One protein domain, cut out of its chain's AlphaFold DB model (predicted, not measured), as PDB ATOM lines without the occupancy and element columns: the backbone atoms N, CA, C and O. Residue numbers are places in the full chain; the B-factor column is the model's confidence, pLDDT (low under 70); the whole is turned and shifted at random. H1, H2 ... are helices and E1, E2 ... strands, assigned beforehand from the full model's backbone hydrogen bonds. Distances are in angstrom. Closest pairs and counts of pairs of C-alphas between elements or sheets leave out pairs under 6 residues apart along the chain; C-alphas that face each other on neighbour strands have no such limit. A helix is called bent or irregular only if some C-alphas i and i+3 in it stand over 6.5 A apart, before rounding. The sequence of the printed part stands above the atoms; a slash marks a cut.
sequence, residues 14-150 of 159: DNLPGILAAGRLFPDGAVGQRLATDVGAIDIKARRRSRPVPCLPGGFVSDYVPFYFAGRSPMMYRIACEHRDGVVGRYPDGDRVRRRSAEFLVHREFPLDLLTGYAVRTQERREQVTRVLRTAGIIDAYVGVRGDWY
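This is residues 14 to 150 of the 159 residues of an uncharacterized protein of Micromonospora nigra (UniProt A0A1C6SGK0). Look first for two small pairs of strands: at one end of the domain the parallel pair E3 and E4 has helix H5 packed over it, and the antiparallel pair E1 and E2 has short helices H2, H3 and H4 set loosely round it. H1 lies between H5 and H2, and a short pairing of residues 24 to 25 with residues 110 to 111 ties the stretch after H1 to the link between E2 and E3. You are reading 137 residues, with named elements in the order H1, H2, H3, E1, H4, E2, E3, H5, E4; the class is mixed, helices and strands, though under half of the residues are in named elements. The whole is compact, with a radius of gyration of the C-alphas of 16.0 A and spans of 40 by 39 by 26 A.

Start at H1, residues 14 to 22, which is irregular, but only just: C-alphas 14 and 17 are 6.8 A apart. H2, residues 28 to 34, is irregular, with C-alphas 30 and 33 9.1 A apart. It is close to but not clearly touching H3, residues 42 to 50; the closest C-alphas, of Gly 29 and Arg 49, are 7.2 A apart. E1, residues 64 to 68, is the antiparallel neighbour of E2, residues 103 to 107; N 65 and O 106 are 2.8 A apart, within hydrogen-bond range. H4, residues 74 to 85, touches no helix. Further on, E3, residues 118 to 120, H5, residues 123 to 135, and E4, residues 143 to 145, form a strand-helix-strand unit, two parallel neighbour strands with a helix between them in the chain, and its crossover is right-handed. Across this strand pair, N 144 and O 118 are 2.9 A apart, within hydrogen-bond range. The closest C-alphas of H5 and E4, those of Gln 123 and Val 145, are 6.3 A apart. With its residues 132 to 133 alone H5 only just touches H1, with 3 pairs of C-alphas within 8 A, the closest being Pro 17 and Val 132 at 6.7 A; they run the same way at a shallow tilt of 29 degrees. Every O i to N i+4 pair is within hydrogen-bond range in H3, H4 and H5, against 4 of 5 in H1 and 1 of 3 in H2, where 1 of 4 O i to N i+3 pairs is.

Find C-alpha 14 at (149.194, 171.358, 153.382), where H1 begins. H4 runs 16.2 A from C-alpha 74 at (158.986, 186.944, 163.284), and H5 runs 18.5 A. E4 ends at C-alpha 145, (139.969, 186.112, 156.976).

The C-alphas of Gly 94 and Gly 137, the two farthest apart, are 45.7 A from each other. The printed part has no cut; its long links are H3 to E1 and H4 to E2. Look for pLDDT under 70 at residues 32 to 34 and 86 to 102.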
ATOM      1  N   ASP A  14     149.010 172.752 153.810       91.56
ATOM      2  CA  ASP A  14     149.194 171.358 153.382       91.56
ATOM      3  C   ASP A  14     149.418 170.396 154.557       91.56
ATOM      4  O   ASP A  14     149.205 169.195 154.425       91.56
ATOM      5  N   ASN A  15     149.782 170.912 155.735       91.69
ATOM      6  CA  ASN A  15     149.863 170.104 156.953       91.69
ATOM      7  C   ASN A  15     148.486 169.894 157.598       91.69
ATOM      8  O   ASN A  15     148.341 169.020 158.452       91.69
ATOM      9  N   LEU A  16     147.480 170.697 157.226       94.00
ATOM     10  CA  LEU A  16     146.168 170.680 157.868       94.00
ATOM     11  C   LEU A  16     145.494 169.300 157.792       94.00
ATOM     12  O   LEU A  16     145.052 168.847 158.841       94.00
ATOM     13  N   PRO A  17     145.462 168.572 156.655       93.62
ATOM     14  CA  PRO A  17     144.870 167.233 156.615       93.62
ATOM     15  C   PRO A  17     145.485 166.260 157.632       93.62
ATOM     16  O   PRO A  17     144.754 165.556 158.321       93.62
ATOM     17  N   GLY A  18     146.816 166.259 157.773       92.25
ATOM     18  CA  GLY A  18     147.513 165.404 158.739       92.25
ATOM     19  C   GLY A  18     147.239 165.803 160.189       92.25
ATOM     20  O   GLY A  18     147.020 164.940 161.036       92.25
ATOM     21  N   ILE A  19     147.181 167.110 160.462       93.56
ATOM     22  CA  ILE A  19     146.806 167.649 161.777       93.56
ATOM     23  C   ILE A  19     145.377 167.221 162.139       93.56
ATOM     24  O   ILE A  19     145.151 166.694 163.225       93.56
ATOM     25  N   LEU A  20     144.423 167.391 161.218       94.31
ATOM     26  CA  LEU A  20     143.024 167.018 161.431       94.31
ATOM     27  C   LEU A  20     142.861 165.511 161.652       94.31
ATOM     28  O   LEU A  20     142.168 165.117 162.583       94.31
ATOM     29  N   ALA A  21     143.541 164.679 160.858       92.81
ATOM     30  CA  ALA A  21     143.515 163.226 161.021       92.81
ATOM     31  C   ALA A  21     144.066 162.771 162.384       92.81
ATOM     32  O   ALA A  21     143.583 161.795 162.951       92.81
ATOM     33  N   ALA A  22     145.057 163.484 162.927       92.81
ATOM     34  CA  ALA A  22     145.599 163.215 164.255       92.81
ATOM     35  C   ALA A  22     144.719 163.745 165.401       92.81
ATOM     36  O   ALA A  22     144.879 163.315 166.544       92.81
ATOM     37  N   GLY A  23     143.846 164.723 165.135       94.00
ATOM     38  CA  GLY A  23     143.057 165.411 166.161       94.00
ATOM     39  C   GLY A  23     143.891 166.257 167.136       94.00
ATOM     40  O   GLY A  23     143.357 166.749 168.132       94.00
ATOM     41  N   ARG A  24     145.199 166.417 166.890       94.56
ATOM     42  CA  ARG A  24     146.162 167.077 167.789       94.56
ATOM     43  C   ARG A  24     147.247 167.807 166.997       94.56
ATOM     44  O   ARG A  24     147.618 167.395 165.900       94.56
ATOM     45  N   LEU A  25     147.794 168.872 167.580       93.62
ATOM     46  CA  LEU A  25     149.070 169.456 167.171       93.62
ATOM     47  C   LEU A  25     150.200 168.765 167.926       93.62
ATOM     48  O   LEU A  25     150.123 168.607 169.142       93.62
ATOM     49  N   PHE A  26     151.273 168.440 167.218       92.38
ATOM     50  CA  PHE A  26     152.488 167.880 167.796       92.38
ATOM     51  C   PHE A  26     153.654 168.864 167.658       92.38
ATOM     52  O   PHE A  26     153.664 169.696 166.746       92.38
ATOM     53  N   PRO A  27     154.646 168.792 168.555       90.44
ATOM     54  CA  PRO A  27     155.830 169.621 168.491       90.44
ATOM     55  C   PRO A  27     156.746 169.153 167.357       90.44
ATOM     56  O   PRO A  27     156.689 167.998 166.929       90.44
ATOM     57  N   ASP A  28     157.644 170.034 166.910       80.25
ATOM     58  CA  ASP A  28     158.586 169.744 165.819       80.25
ATOM     59  C   ASP A  28     159.345 168.420 166.019       80.25
ATOM     60  O   ASP A  28     159.551 167.677 165.058       80.25
ATOM     61  N   GLY A  29     159.742 168.110 167.262       72.19
ATOM     62  CA  GLY A  29     160.460 166.878 167.596       72.19
ATOM     63  C   GLY A  29     159.654 165.595 167.362       72.19
ATOM     64  O   GLY A  29     160.246 164.561 167.071       72.19
ATOM     65  N   ALA A  30     158.322 165.662 167.434       77.88
ATOM     66  CA  ALA A  30     157.431 164.512 167.272       77.88
ATOM     67  C   ALA A  30     156.840 164.393 165.855       77.88
ATOM     68  O   ALA A  30     156.525 163.286 165.416       77.88
ATOM     69  N   VAL A  31     156.690 165.509 165.125       73.06
ATOM     70  CA  VAL A  31     156.180 165.467 163.743       73.06
ATOM     71  C   VAL A  31     157.257 164.978 162.771       73.06
ATOM     72  O   VAL A  31     156.973 164.138 161.917       73.06
ATOM     73  N   GLY A  32     158.498 165.460 162.907       69.19
ATOM     74  CA  GLY A  32     159.620 165.040 162.061       69.19
ATOM     75  C   GLY A  32     159.294 165.085 160.559       69.19
ATOM     76  O   GLY A  32     158.809 166.090 160.047       69.19
ATOM     77  N   GLN A  33     159.532 163.973 159.854       62.59
ATOM     78  CA  GLN A  33     159.288 163.828 158.408       62.59
ATOM     79  C   GLN A  33     157.800 163.744 158.012       62.59
ATOM     80  O   GLN A  33     157.493 163.648 156.829       62.59
ATOM     81  N   ARG A  34     156.862 163.766 158.971       69.25
ATOM     82  CA  ARG A  34     155.416 163.690 158.689       69.25
ATOM     83  C   ARG A  34     154.808 165.034 158.267       69.25
ATOM     84  O   ARG A  34     153.637 165.065 157.899       69.25
ATOM     85  N   LEU A  35     155.564 166.138 158.332       76.69
ATOM     86  CA  LEU A  35     155.128 167.427 157.783       76.69
ATOM     87  C   LEU A  35     155.122 167.361 156.255       76.69
ATOM     88  O   LEU A  35     156.152 167.083 155.645       76.69
ATOM     89  N   ALA A  36     153.988 167.695 155.642       78.00
ATOM     90  CA  ALA A  36     153.900 167.874 154.195       78.00
ATOM     91  C   ALA A  36     154.696 169.107 153.735       78.00
ATOM     92  O   ALA A  36     155.287 169.116 152.658       78.00
ATOM     93  N   THR A  37     154.735 170.158 154.557       80.00
ATOM     94  CA  THR A  37     155.516 171.369 154.294       80.00
ATOM     95  C   THR A  37     156.114 171.911 155.583       80.00
ATOM     96  O   THR A  37     155.388 172.269 156.517       80.00
ATOM     97  N   ASP A  38     157.440 172.024 155.625       80.12
ATOM     98  CA  ASP A  38     158.133 172.694 156.721       80.12
ATOM     99  C   ASP A  38     158.261 174.200 156.439       80.12
ATOM    100  O   ASP A  38     158.863 174.609 155.450       80.12
ATOM    101  N   VAL A  39     157.678 175.023 157.315       78.19
ATOM    102  CA  VAL A  39     157.733 176.498 157.257       78.19
ATOM    103  C   VAL A  39     158.685 177.095 158.294       78.19
ATOM    104  O   VAL A  39     158.865 178.311 158.362       78.19
ATOM    105  N   GLY A  40     159.266 176.254 159.150       76.38
ATOM    106  CA  GLY A  40     160.158 176.680 160.211       76.38
ATOM    107  C   GLY A  40     161.602 176.795 159.734       76.38
ATOM    108  O   GLY A  40     162.120 175.989 158.968       76.38
ATOM    109  N   ALA A  41     162.291 177.793 160.264       76.44
ATOM    110  CA  ALA A  41     163.707 178.012 160.029       76.44
ATOM    111  C   ALA A  41     164.575 176.835 160.521       76.44
ATOM    112  O   ALA A  41     164.575 176.528 161.717       76.44
ATOM    113  N   ILE A  42     165.361 176.222 159.626       79.31
ATOM    114  CA  ILE A  42     166.213 175.051 159.927       79.31
ATOM    115  C   ILE A  42     167.140 175.314 161.123       79.31
ATOM    116  O   ILE A  42     167.247 174.483 162.029       79.31
ATOM    117  N   ASP A  43     167.778 176.483 161.156       78.12
ATOM    118  CA  ASP A  43     168.696 176.898 162.216       78.12
ATOM    119  C   ASP A  43     167.982 177.072 163.566       78.12
ATOM    120  O   ASP A  43     168.503 176.663 164.607       78.12
ATOM    121  N   ILE A  44     166.758 177.609 163.557       81.94
ATOM    122  CA  ILE A  44     165.933 177.727 164.763       81.94
ATOM    123  C   ILE A  44     165.527 176.339 165.253       81.94
ATOM    124  O   ILE A  44     165.697 176.047 166.436       81.94
ATOM    125  N   LYS A  45     165.050 175.455 164.368       83.75
ATOM    126  CA  LYS A  45     164.674 174.084 164.744       83.75
ATOM    127  C   LYS A  45     165.856 173.306 165.319       83.75
ATOM    128  O   LYS A  45     165.705 172.639 166.340       83.75
ATOM    129  N   ALA A  46     167.043 173.441 164.727       86.00
ATOM    130  CA  ALA A  46     168.268 172.835 165.246       86.00
ATOM    131  C   ALA A  46     168.599 173.326 166.661       86.00
ATOM    132  O   ALA A  46     168.859 172.514 167.544       86.00
ATOM    133  N   ARG A  47     168.497 174.638 166.909       87.00
ATOM    134  CA  ARG A  47     168.684 175.210 168.253       87.00
ATOM    135  C   ARG A  47     167.619 174.747 169.245       87.00
ATOM    136  O   ARG A  47     167.935 174.557 170.411       87.00
ATOM    137  N   ARG A  48     166.359 174.582 168.827       90.12
ATOM    138  CA  ARG A  48     165.279 174.094 169.709       90.12
ATOM    139  C   ARG A  48     165.517 172.654 170.160       90.12
ATOM    140  O   ARG A  48     165.231 172.354 171.311       90.12
ATOM    141  N   ARG A  49     166.084 171.811 169.289       91.06
ATOM    142  CA  ARG A  49     166.437 170.416 169.606       91.06
ATOM    143  C   ARG A  49     167.548 170.272 170.642       91.06
ATOM    144  O   ARG A  49     167.604 169.256 171.315       91.06
ATOM    145  N   SER A  50     168.426 171.263 170.769       93.00
ATOM    146  CA  SER A  50     169.544 171.227 171.721       93.00
ATOM    147  C   SER A  50     169.378 172.168 172.912       93.00
ATOM    148  O   SER A  50     170.239 172.199 173.786       93.00
ATOM    149  N   ARG A  51     168.291 172.949 172.972       93.19
ATOM    150  CA  ARG A  51     168.051 173.905 174.056       93.19
ATOM    151  C   ARG A  51     167.216 173.262 175.168       93.19
ATOM    152  O   ARG A  51     166.026 173.043 174.932       93.19
ATOM    153  N   PRO A  52     167.794 172.991 176.352       95.62
ATOM    154  CA  PRO A  52     167.063 172.377 177.452       95.62
ATOM    155  C   PRO A  52     166.046 173.350 178.060       95.62
ATOM    156  O   PRO A  52     166.271 174.566 178.094       95.62
ATOM    157  N   VAL A  53     164.938 172.809 178.561       95.00
ATOM    158  CA  VAL A  53     163.968 173.539 179.384       95.00
ATOM    159  C   VAL A  53     164.362 173.358 180.856       95.00
ATOM    160  O   VAL A  53     164.400 172.226 181.332       95.00
ATOM    161  N   PRO A  54     164.693 174.439 181.590       94.81
ATOM    162  CA  PRO A  54     165.285 174.334 182.929       94.81
ATOM    163  C   PRO A  54     164.271 173.997 184.031       94.81
ATOM    164  O   PRO A  54     164.655 173.801 185.179       94.81
ATOM    165  N   CYS A  55     162.979 173.972 183.707       92.75
ATOM    166  CA  CYS A  55     161.901 173.665 184.637       92.75
ATOM    167  C   CYS A  55     161.164 172.394 184.217       92.75
ATOM    168  O   CYS A  55     161.167 172.018 183.046       92.75
ATOM    169  N   LEU A  56     160.506 171.747 185.183       91.06
ATOM    170  CA  LEU A  56     159.661 170.586 184.908       91.06
ATOM    171  C   LEU A  56     158.561 170.942 183.888       91.06
ATOM    172  O   LEU A  56     158.018 172.048 183.941       91.06
ATOM    173  N   PRO A  57     158.212 170.026 182.967       94.12
ATOM    174  CA  PRO A  57     158.659 168.628 182.878       94.12
ATOM    175  C   PRO A  57     160.073 168.412 182.300       94.12
ATOM    176  O   PRO A  57     160.536 167.276 182.269       94.12
ATOM    177  N   GLY A  58     160.783 169.468 181.902       94.69
ATOM    178  CA  GLY A  58     162.139 169.388 181.361       94.69
ATOM    179  C   GLY A  58     162.160 169.038 179.872       94.69
ATOM    180  O   GLY A  58     161.289 169.448 179.114       94.69
ATOM    181  N   GLY A  59     163.181 168.303 179.435       94.88
ATOM    182  CA  GLY A  59     163.384 168.003 178.016       94.88
ATOM    183  C   GLY A  59     163.946 169.195 177.243       94.88
ATOM    184  O   GLY A  59     164.657 170.042 177.795       94.88
ATOM    185  N   PHE A  60     163.648 169.254 175.951       94.81
ATOM    186  CA  PHE A  60     164.138 170.278 175.037       94.81
ATOM    187  C   PHE A  60     162.996 171.125 174.497       94.81
ATOM    188  O   PHE A  60     161.848 170.704 174.420       94.81
ATOM    189  N   VAL A  61     163.305 172.335 174.035       93.12
ATOM    190  CA  VAL A  61     162.302 173.238 173.442       93.12
ATOM    191  C   VAL A  61     161.606 172.619 172.208       93.12
ATOM    192  O   VAL A  61     160.507 173.038 171.843       93.12
ATOM    193  N   SER A  62     162.213 171.618 171.560       92.00
ATOM    194  CA  SER A  62     161.602 170.829 170.477       92.00
ATOM    195  C   SER A  62     160.493 169.875 170.915       92.00
ATOM    196  O   SER A  62     159.815 169.347 170.038       92.00
ATOM    197  N   ASP A  63     160.302 169.667 172.217       94.19
ATOM    198  CA  ASP A  63     159.278 168.778 172.785       94.19
ATOM    199  C   ASP A  63     157.971 169.534 173.084       94.19
ATOM    200  O   ASP A  63     157.016 168.987 173.643       94.19
ATOM    201  N   TYR A  64     157.921 170.816 172.706       94.94
ATOM    202  CA  TYR A  64     156.825 171.727 173.000       94.94
ATOM    203  C   TYR A  64     156.256 172.359 171.729       94.94
ATOM    204  O   TYR A  64     156.996 172.860 170.876       94.94
ATOM    205  N   VAL A  65     154.927 172.363 171.625       94.06
ATOM    206  CA  VAL A  65     154.165 173.015 170.558       94.06
ATOM    207  C   VAL A  65     154.248 174.533 170.759       94.06
ATOM    208  O   VAL A  65     153.862 175.013 171.831       94.06
ATOM    209  N   PRO A  66     154.750 175.301 169.775       92.25
ATOM    210  CA  PRO A  66     154.881 176.746 169.898       92.25
ATOM    211  C   PRO A  66     153.582 177.484 169.566       92.25
ATOM    212  O   PRO A  66     152.943 177.213 168.547       92.25
ATOM    213  N   PHE A  67     153.252 178.478 170.387       92.56
ATOM    214  CA  PHE A  67     152.185 179.447 170.159       92.56
ATOM    215  C   PHE A  67     152.720 180.874 170.289       92.56
ATOM    216  O   PHE A  67     153.545 181.163 171.149       92.56
ATOM    217  N   TYR A  68     152.213 181.788 169.473       90.50
ATOM    218  CA  TYR A  68     152.592 183.194 169.418       90.50
ATOM    219  C   TYR A  68     151.478 184.083 169.967       90.50
ATOM    220  O   TYR A  68     150.302 183.838 169.722       90.50
ATOM    221  N   PHE A  69     151.849 185.175 170.630       88.56
ATOM    222  CA  PHE A  69     150.893 186.166 171.142       88.56
ATOM    223  C   PHE A  69     150.440 187.206 170.099       88.56
ATOM    224  O   PHE A  69     149.686 188.118 170.425       88.56
ATOM    225  N   ALA A  70     150.916 187.122 168.851       86.06
ATOM    226  CA  ALA A  70     150.584 188.086 167.803       86.06
ATOM    227  C   ALA A  70     150.618 187.459 166.403       86.06
ATOM    228  O   ALA A  70     151.505 186.662 166.095       86.06
ATOM    229  N   GLY A  71     149.679 187.871 165.539       84.44
ATOM    230  CA  GLY A  71     149.573 187.403 164.149       84.44
ATOM    231  C   GLY A  71     150.789 187.772 163.292       84.44
ATOM    232  O   GLY A  71     151.312 186.950 162.544       84.44
ATOM    233  N   ARG A  72     151.308 188.992 163.479       84.75
ATOM    234  CA  ARG A  72     152.540 189.479 162.844       84.75
ATOM    235  C   ARG A  72     153.762 189.017 163.637       84.75
ATOM    236  O   ARG A  72     154.348 189.782 164.401       84.75
ATOM    237  N   SER A  73     154.101 187.740 163.490       79.50
ATOM    238  CA  SER A  73     155.236 187.124 164.176       79.50
ATOM    239  C   SER A  73     156.533 187.193 163.354       79.50
ATOM    240  O   SER A  73     156.503 187.341 162.133       79.50
ATOM    241  N   PRO A  74     157.701 187.009 163.982       78.00
ATOM    242  CA  PRO A  74     158.986 186.944 163.284       78.00
ATOM    243  C   PRO A  74     159.062 185.805 162.268       78.00
ATOM    244  O   PRO A  74     159.680 185.956 161.216       78.00
ATOM    245  N   MET A  75     158.394 184.683 162.559       82.06
ATOM    246  CA  MET A  75     158.260 183.570 161.622       82.06
ATOM    247  C   MET A  75     157.493 184.011 160.369       82.06
ATOM    248  O   MET A  75     157.959 183.813 159.251       82.06
ATOM    249  N   MET A  76     156.357 184.692 160.554       83.50
ATOM    250  CA  MET A  76     155.556 185.223 159.448       83.50
ATOM    251  C   MET A  76     156.289 186.311 158.657       83.50
ATOM    252  O   MET A  76     156.100 186.418 157.446       83.50
ATOM    253  N   TYR A  77     157.137 187.105 159.315       80.75
ATOM    254  CA  TYR A  77     157.983 188.093 158.647       80.75
ATOM    255  C   TYR A  77     159.003 187.422 157.726       80.75
ATOM    256  O   TYR A  77     159.124 187.812 156.568       80.75
ATOM    257  N   ARG A  78     159.677 186.370 158.212       76.75
ATOM    258  CA  ARG A  78     160.627 185.587 157.411       76.75
ATOM    259  C   ARG A  78     159.956 185.002 156.172       76.75
ATOM    260  O   ARG A  78     160.445 185.235 155.075       76.75
ATOM    261  N   ILE A  79     158.809 184.343 156.334       78.69
ATOM    262  CA  ILE A  79     158.045 183.780 155.206       78.69
ATOM    263  C   ILE A  79     157.691 184.871 154.180       78.69
ATOM    264  O   ILE A  79     157.778 184.650 152.974       78.69
ATOM    265  N   ALA A  80     157.323 186.072 154.637       80.69
ATOM    266  CA  ALA A  80     157.006 187.183 153.744       80.69
ATOM    267  C   ALA A  80     158.233 187.725 152.985       80.69
ATOM    268  O   ALA A  80     158.111 188.049 151.803       80.69
ATOM    269  N   CYS A  81     159.395 187.820 153.638       74.69
ATOM    270  CA  CYS A  81     160.655 188.203 152.996       74.69
ATOM    271  C   CYS A  81     161.107 187.152 151.977       74.69
ATOM    272  O   CYS A  81     161.395 187.508 150.840       74.69
ATOM    273  N   GLU A  82     161.093 185.868 152.345       75.31
ATOM    274  CA  GLU A  82     161.461 184.767 151.447       75.31
ATOM    275  C   GLU A  82     160.589 184.763 150.184       75.31
ATOM    276  O   GLU A  82     161.105 184.656 149.073       75.31
ATOM    277  N   HIS A  83     159.276 184.966 150.336       74.56
ATOM    278  CA  HIS A  83     158.356 185.049 149.203       74.56
ATOM    279  C   HIS A  83     158.593 186.279 148.313       74.56
ATOM    280  O   HIS A  83     158.460 186.186 147.097       74.56
ATOM    281  N   ARG A  84     158.923 187.438 148.899       73.81
ATOM    282  CA  ARG A  84     159.197 188.670 148.146       73.81
ATOM    283  C   ARG A  84     160.513 188.590 147.382       73.81
ATOM    284  O   ARG A  84     160.557 188.947 146.211       73.81
ATOM    285  N   ASP A  85     161.574 188.218 148.086       70.31
ATOM    286  CA  ASP A  85     162.941 188.331 147.587       70.31
ATOM    287  C   ASP A  85     163.324 187.104 146.746       70.31
ATOM    288  O   ASP A  85     164.333 187.127 146.049       70.31
ATOM    289  N   GLY A  86     162.545 186.017 146.833       64.06
ATOM    290  CA  GLY A  86     162.886 184.725 146.238       64.06
ATOM    291  C   GLY A  86     164.091 184.056 146.908       64.06
ATOM    292  O   GLY A  86     164.623 183.080 146.384       64.06
ATOM    293  N   VAL A  87     164.543 184.577 148.055       62.06
ATOM    294  CA  VAL A  87     165.733 184.104 148.773       62.06
ATOM    295  C   VAL A  87     165.318 183.451 150.083       62.06
ATOM    296  O   VAL A  87     164.916 184.128 151.029       62.06
ATOM    297  N   VAL A  88     165.470 182.130 150.157       60.19
ATOM    298  CA  VAL A  88     165.226 181.348 151.375       60.19
ATOM    299  C   VAL A  88     166.230 181.740 152.463       60.19
ATOM    300  O   VAL A  88     167.434 181.801 152.225       60.19
ATOM    301  N   GLY A  89     165.749 181.990 153.681       56.47
ATOM    302  CA  GLY A  89     166.586 182.217 154.856       56.47
ATOM    303  C   GLY A  89     167.211 183.601 155.006       56.47
ATOM    304  O   GLY A  89     168.007 183.794 155.927       56.47
ATOM    305  N   ARG A  90     166.841 184.581 154.174       55.66
ATOM    306  CA  ARG A  90     167.317 185.958 154.340       55.66
ATOM    307  C   ARG A  90     166.584 186.651 155.495       55.66
ATOM    308  O   ARG A  90     165.393 186.938 155.415       55.66
ATOM    309  N   TYR A  91     167.322 186.987 156.551       53.28
ATOM    310  CA  TYR A  91     166.944 188.073 157.455       53.28
ATOM    311  C   TYR A  91     167.502 189.379 156.879       53.28
ATOM    312  O   TYR A  91     168.687 189.408 156.554       53.28
ATOM    313  N   PRO A  92     166.725 190.468 156.778       51.66
ATOM    314  CA  PRO A  92     167.321 191.788 156.646       51.66
ATOM    315  C   PRO A  92     168.181 192.032 157.891       51.66
ATOM    316  O   PRO A  92     167.688 191.948 159.024       51.66
ATOM    317  N   ASP A  93     169.476 192.260 157.691       44.00
ATOM    318  CA  ASP A  93     170.391 192.594 158.775       44.00
ATOM    319  C   ASP A  93     169.915 193.886 159.449       44.00
ATOM    320  O   ASP A  93     169.897 194.954 158.845       44.00
ATOM    321  N   GLY A  94     169.471 193.780 160.703       47.22
ATOM    322  CA  GLY A  94     169.086 194.948 161.500       47.22
ATOM    323  C   GLY A  94     168.087 194.673 162.618       47.22
ATOM    324  O   GLY A  94     168.174 195.292 163.675       47.22
ATOM    325  N   ASP A  95     167.180 193.704 162.470       48.97
ATOM    326  CA  ASP A  95     166.033 193.629 163.386       48.97
ATOM    327  C   ASP A  95     166.213 192.613 164.531       48.97
ATOM    328  O   ASP A  95     165.535 191.586 164.640       48.97
ATOM    329  N   ARG A  96     167.175 192.895 165.423       46.09
ATOM    330  CA  ARG A  96     167.401 192.118 166.663       46.09
ATOM    331  C   ARG A  96     166.163 192.083 167.569       46.09
ATOM    332  O   ARG A  96     165.997 191.114 168.308       46.09
ATOM    333  N   VAL A  97     165.300 193.102 167.501       46.16
ATOM    334  CA  VAL A  97     164.097 193.251 168.340       46.16
ATOM    335  C   VAL A  97     163.001 192.274 167.912       46.16
ATOM    336  O   VAL A  97     162.352 191.665 168.758       46.16
ATOM    337  N   ARG A  98     162.873 192.002 166.607       51.59
ATOM    338  CA  ARG A  98     161.929 191.000 166.093       51.59
ATOM    339  C   ARG A  98     162.394 189.561 166.303       51.59
ATOM    340  O   ARG A  98     161.623 188.659 166.067       51.59
ATOM    341  N   ARG A  99     163.599 189.267 166.801       52.09
ATOM    342  CA  ARG A  99     164.020 187.867 167.063       52.09
ATOM    343  C   ARG A  99     163.402 187.253 168.325       52.09
ATOM    344  O   ARG A  99     163.560 186.059 168.554       52.09
ATOM    345  N   ARG A 100     162.725 188.053 169.155       54.44
ATOM    346  CA  ARG A 100     162.140 187.625 170.433       54.44
ATOM    347  C   ARG A 100     160.644 187.898 170.440       54.44
ATOM    348  O   ARG A 100     160.177 188.810 171.108       54.44
ATOM    349  N   SER A 101     159.886 187.104 169.696       57.66
ATOM    350  CA  SER A 101     158.489 186.935 170.098       57.66
ATOM    351  C   SER A 101     158.486 185.984 171.286       57.66
ATOM    352  O   SER A 101     159.161 184.954 171.264       57.66
ATOM    353  N   ALA A 102     157.796 186.378 172.354       61.00
ATOM    354  CA  ALA A 102     157.476 185.439 173.409       61.00
ATOM    355  C   ALA A 102     156.598 184.350 172.786       61.00
ATOM    356  O   ALA A 102     155.620 184.653 172.098       61.00
ATOM    357  N   GLU A 103     156.992 183.101 172.990       82.69
ATOM    358  CA  GLU A 103     156.164 181.961 172.645       82.69
ATOM    359  C   GLU A 103     155.573 181.392 173.928       82.69
ATOM    360  O   GLU A 103     156.259 181.267 174.945       82.69
ATOM    361  N   PHE A 104     154.299 181.037 173.863       89.69
ATOM    362  CA  PHE A 104     153.685 180.124 174.806       89.69
ATOM    363  C   PHE A 104     153.952 178.696 174.318       89.69
ATOM    364  O   PHE A 104     153.750 178.390 173.144       89.69
ATOM    365  N   LEU A 105     154.461 177.836 175.196       93.06
ATOM    366  CA  LEU A 105     154.916 176.491 174.848       93.06
ATOM    367  C   LEU A 105     154.049 175.448 175.555       93.06
ATOM    368  O   LEU A 105     153.963 175.453 176.780       93.06
ATOM    369  N   VAL A 106     153.454 174.530 174.792       94.50
ATOM    370  CA  VAL A 106     152.650 173.420 175.333       94.50
ATOM    371  C   VAL A 106     153.413 172.112 175.184       94.50
ATOM    372  O   VAL A 106     153.828 171.761 174.086       94.50
ATOM    373  N   HIS A 107     153.614 171.383 176.279       95.56
ATOM    374  CA  HIS A 107     154.400 170.147 176.279       95.56
ATOM    375  C   HIS A 107     153.683 168.994 175.548       95.56
ATOM    376  O   HIS A 107     152.514 168.725 175.821       95.56
ATOM    377  N   ARG A 108     154.418 168.267 174.691       93.88
ATOM    378  CA  ARG A 108     154.035 167.066 173.910       93.88
ATOM    379  C   ARG A 108     152.975 167.220 172.834       93.88
ATOM    380  O   ARG A 108     153.168 166.670 171.759       93.88
ATOM    381  N   GLU A 109     151.860 167.879 173.108       95.19
ATOM    382  CA  GLU A 109     150.761 167.994 172.148       95.19
ATOM    383  C   GLU A 109     149.730 169.037 172.579       95.19
ATOM    384  O   GLU A 109     149.619 169.372 173.758       95.19
ATOM    385  N   PHE A 110     148.950 169.530 171.618       95.31
ATOM    386  CA  PHE A 110     147.788 170.377 171.872       95.31
ATOM    387  C   PHE A 110     146.537 169.788 171.192       95.31
ATOM    388  O   PHE A 110     146.538 169.648 169.966       95.31
ATOM    389  N   PRO A 111     145.482 169.435 171.946       94.75
ATOM    390  CA  PRO A 111     144.230 168.911 171.394       94.75
ATOM    391  C   PRO A 111     143.506 169.921 170.487       94.75
ATOM    392  O   PRO A 111     143.385 171.096 170.836       94.75
ATOM    393  N   LEU A 112     143.025 169.490 169.313       93.19
ATOM    394  CA  LEU A 112     142.352 170.400 168.368       93.19
ATOM    395  C   LEU A 112     140.930 170.785 168.784       93.19
ATOM    396  O   LEU A 112     140.442 171.817 168.339       93.19
ATOM    397  N   ASP A 113     140.280 169.996 169.633       92.38
ATOM    398  CA  ASP A 113     138.961 170.299 170.207       92.38
ATOM    399  C   ASP A 113     138.974 171.545 171.110       92.38
ATOM    400  O   ASP A 113     137.932 172.160 171.330       92.38
ATOM    401  N   LEU A 114     140.155 171.970 171.574       93.50
ATOM    402  CA  LEU A 114     140.352 173.216 172.320       93.50
ATOM    403  C   LEU A 114     140.600 174.441 171.422       93.50
ATOM    404  O   LEU A 114     140.730 175.559 171.932       93.50
ATOM    405  N   LEU A 115     140.699 174.274 170.097       92.50
ATOM    406  CA  LEU A 115     140.873 175.406 169.188       92.50
ATOM    407  C   LEU A 115     139.585 176.218 169.064       92.50
ATOM    408  O   LEU A 115     138.515 175.703 168.761       92.50
ATOM    409  N   THR A 116     139.723 177.533 169.185       93.06
ATOM    410  CA  THR A 116     138.615 178.477 168.979       93.06
ATOM    411  C   THR A 116     138.340 178.765 167.501       93.06
ATOM    412  O   THR A 116     137.276 179.280 167.162       93.06
ATOM    413  N   GLY A 117     139.283 178.447 166.609       94.50
ATOM    414  CA  GLY A 117     139.099 178.526 165.164       94.50
ATOM    415  C   GLY A 117     140.397 178.718 164.381       94.50
ATOM    416  O   GLY A 117     141.501 178.601 164.907       94.50
ATOM    417  N   TYR A 118     140.237 179.036 163.100       95.69
ATOM    418  CA  TYR A 118     141.300 179.150 162.107       95.69
ATOM    419  C   TYR A 118     141.344 180.568 161.533       95.69
ATOM    420  O   TYR A 118     140.310 181.201 161.305       95.69
ATOM    421  N   ALA A 119     142.548 181.059 161.251       95.06
ATOM    422  CA  ALA A 119     142.767 182.355 160.618       95.06
ATOM    423  C   ALA A 119     143.571 182.185 159.327       95.06
ATOM    424  O   ALA A 119     144.568 181.464 159.298       95.06
ATOM    425  N   VAL A 120     143.135 182.853 158.260       95.12
ATOM    426  CA  VAL A 120     143.762 182.786 156.932       95.12
ATOM    427  C   VAL A 120     143.924 184.170 156.316       95.12
ATOM    428  O   VAL A 120     143.220 185.114 156.671       95.12
ATOM    429  N   ARG A 121     144.842 184.299 155.355       90.31
ATOM    430  CA  ARG A 121     145.165 185.593 154.735       90.31
ATOM    431  C   ARG A 121     144.088 186.115 153.784       90.31
ATOM    432  O   ARG A 121     143.857 187.318 153.746       90.31
ATOM    433  N   THR A 122     143.485 185.239 152.983       92.88
ATOM    434  CA  THR A 122     142.602 185.616 151.866       92.88
ATOM    435  C   THR A 122     141.311 184.806 151.873       92.88
ATOM    436  O   THR A 122     141.226 183.753 152.506       92.88
ATOM    437  N   GLN A 123     140.312 185.292 151.133       95.00
ATOM    438  CA  GLN A 123     139.039 184.597 150.945       95.00
ATOM    439  C   GLN A 123     139.218 183.243 150.234       95.00
ATOM    440  O   GLN A 123     138.678 182.241 150.685       95.00
ATOM    441  N   GLU A 124     140.075 183.180 149.216       94.75
ATOM    442  CA  GLU A 124     140.436 181.927 148.537       94.75
ATOM    443  C   GLU A 124     140.989 180.878 149.521       94.75
ATOM    444  O   GLU A 124     140.563 179.722 149.535       94.75
ATOM    445  N   ARG A 125     141.894 181.283 150.425       94.50
ATOM    446  CA  ARG A 125     142.428 180.373 151.450       94.50
ATOM    447  C   ARG A 125     141.372 179.967 152.472       94.50
ATOM    448  O   ARG A 125     141.432 178.847 152.970       94.50
ATOM    449  N   ARG A 126     140.388 180.824 152.763       96.50
ATOM    450  CA  ARG A 126     139.245 180.456 153.614       96.50
ATOM    451  C   ARG A 126     138.434 179.345 152.968       96.50
ATOM    452  O   ARG A 126     138.096 178.384 153.652       96.50
ATOM    453  N   GLU A 127     138.149 179.453 151.678       96.12
ATOM    454  CA  GLU A 127     137.415 178.429 150.932       96.12
ATOM    455  C   GLU A 127     138.186 177.110 150.885       96.12
ATOM    456  O   GLU A 127     137.609 176.052 151.147       96.12
ATOM    457  N   GLN A 128     139.499 177.170 150.646       95.94
ATOM    458  CA  GLN A 128     140.364 175.993 150.693       95.94
ATOM    459  C   GLN A 128     140.339 175.321 152.074       95.94
ATOM    460  O   GLN A 128     140.073 174.125 152.165       95.94
ATOM    461  N   VAL A 129     140.578 176.077 153.154       96.31
ATOM    462  CA  VAL A 129     140.593 175.542 154.526       96.31
ATOM    463  C   VAL A 129     139.225 174.986 154.918       96.31
ATOM    464  O   VAL A 129     139.146 173.888 155.456       96.31
ATOM    465  N   THR A 130     138.140 175.685 154.578       96.44
ATOM    466  CA  THR A 130     136.769 175.216 154.838       96.44
ATOM    467  C   THR A 130     136.496 173.885 154.138       96.44
ATOM    468  O   THR A 130     135.875 172.999 154.719       96.44
ATOM    469  N   ARG A 131     136.984 173.708 152.904       95.56
ATOM    470  CA  ARG A 131     136.854 172.441 152.176       95.56
ATOM    471  C   ARG A 131     137.605 171.312 152.877       95.56
ATOM    472  O   ARG A 131     137.028 170.251 153.070       95.56
ATOM    473  N   VAL A 132     138.849 171.555 153.294       96.06
ATOM    474  CA  VAL A 132     139.662 170.569 154.026       96.06
ATOM    475  C   VAL A 132     138.985 170.159 155.339       96.06
ATOM    476  O   VAL A 132     138.893 168.968 155.625       96.06
ATOM    477  N   LEU A 133     138.456 171.124 156.098       95.38
ATOM    478  CA  LEU A 133     137.729 170.870 157.349       95.38
ATOM    479  C   LEU A 133     136.481 170.014 157.120       95.38
ATOM    480  O   LEU A 133     136.295 169.011 157.804       95.38
ATOM    481  N   ARG A 134     135.674 170.347 156.105       94.69
ATOM    482  CA  ARG A 134     134.477 169.571 155.750       94.69
ATOM    483  C   ARG A 134     134.811 168.141 155.340       94.69
ATOM    484  O   ARG A 134     134.123 167.225 155.775       94.69
ATOM    485  N   THR A 135     135.865 167.939 154.551       94.31
ATOM    486  CA  THR A 135     136.331 166.593 154.180       94.31
ATOM    487  C   THR A 135     136.743 165.775 155.407       94.31
ATOM    488  O   THR A 135     136.538 164.567 155.429       94.31
ATOM    489  N   ALA A 136     137.270 166.426 156.447       92.56
ATOM    490  CA  ALA A 136     137.598 165.797 157.724       92.56
ATOM    491  C   ALA A 136     136.389 165.643 158.676       92.56
ATOM    492  O   ALA A 136     136.567 165.240 159.820       92.56
ATOM    493  N   GLY A 137     135.169 165.977 158.236       93.06
ATOM    494  CA  GLY A 137     133.950 165.884 159.046       93.06
ATOM    495  C   GLY A 137     133.712 167.062 159.998       93.06
ATOM    496  O   GLY A 137     132.799 167.007 160.816       93.06
ATOM    497  N   ILE A 138     134.492 168.142 159.894       91.00
ATOM    498  CA  ILE A 138     134.358 169.338 160.732       91.00
ATOM    499  C   ILE A 138     133.548 170.393 159.974       91.00
ATOM    500  O   ILE A 138     134.026 170.991 159.007       91.00
ATOM    501  N   ILE A 139     132.307 170.620 160.409       84.75
ATOM    502  CA  ILE A 139     131.328 171.433 159.667       84.75
ATOM    503  C   ILE A 139     131.221 172.863 160.223       84.75
ATOM    504  O   ILE A 139     131.160 173.808 159.435       84.75
ATOM    505  N   ASP A 140     131.301 173.029 161.547       86.44
ATOM    506  CA  ASP A 140     131.030 174.302 162.243       86.44
ATOM    507  C   ASP A 140     132.291 175.042 162.719       86.44
ATOM    508  O   ASP A 140     132.240 175.931 163.570       86.44
ATOM    509  N   ALA A 141     133.457 174.694 162.175       90.00
ATOM    510  CA  ALA A 141     134.697 175.378 162.517       90.00
ATOM    511  C   ALA A 141     134.678 176.849 162.073       90.00
ATOM    512  O   ALA A 141     134.443 177.175 160.906       90.00
ATOM    513  N   TYR A 142     135.028 177.751 162.992       94.44
ATOM    514  CA  TYR A 142     135.243 179.155 162.658       94.44
ATOM    515  C   TYR A 142     136.495 179.316 161.783       94.44
ATOM    516  O   TYR A 142     137.596 178.968 162.205       94.44
ATOM    517  N   VAL A 143     136.343 179.894 160.585       96.62
ATOM    518  CA  VAL A 143     137.459 180.255 159.690       96.62
ATOM    519  C   VAL A 143     137.356 181.733 159.313       96.62
ATOM    520  O   VAL A 143     136.506 182.125 158.509       96.62
ATOM    521  N   GLY A 144     138.219 182.564 159.896       95.44
ATOM    522  CA  GLY A 144     138.244 184.013 159.686       95.44
ATOM    523  C   GLY A 144     139.318 184.468 158.694       95.44
ATOM    524  O   GLY A 144     140.468 184.036 158.770       95.44
ATOM    525  N   VAL A 145     138.973 185.399 157.797       95.12
ATOM    526  CA  VAL A 145     139.969 186.112 156.976       95.12
ATOM    527  C   VAL A 145     140.582 187.232 157.817       95.12
ATOM    528  O   VAL A 145     139.883 188.146 158.252       95.12
ATOM    529  N   ARG A 146     141.889 187.150 158.063       92.56
ATOM    530  CA  ARG A 146     142.673 188.069 158.902       92.56
ATOM    531  C   ARG A 146     143.890 188.573 158.144       92.56
ATOM    532  O   ARG A 146     145.027 188.352 158.544       92.56
ATOM    533  N   GLY A 147     143.662 189.204 156.995       86.81
ATOM    534  CA  GLY A 147     144.745 189.677 156.135       86.81
ATOM    535  C   GLY A 147     145.710 190.634 156.842       86.81
ATOM    536  O   GLY A 147     146.919 190.550 156.646       86.81
ATOM    537  N   ASP A 148     145.199 191.469 157.746       85.75
ATOM    538  CA  ASP A 148     145.959 192.397 158.585       85.75
ATOM    539  C   ASP A 148     146.966 191.710 159.526       85.75
ATOM    540  O   ASP A 148     147.948 192.340 159.933       85.75
ATOM    541  N   TRP A 149     146.795 190.414 159.806       87.75
ATOM    542  CA  TRP A 149     147.732 189.607 160.596       87.75
ATOM    543  C   TRP A 149     148.948 189.134 159.787       87.75
ATOM    544  O   TRP A 149     149.914 188.651 160.372       87.75
ATOM    545  N   TYR A 150     148.943 189.310 158.463       85.88
ATOM    546  CA  TYR A 150     150.034 188.930 157.567       85.88
ATOM    547  C   TYR A 150     150.823 190.165 157.109       85.88
ATOM    548  O   TYR A 150     150.266 191.237 156.858       85.88
TER     549      TYR A 150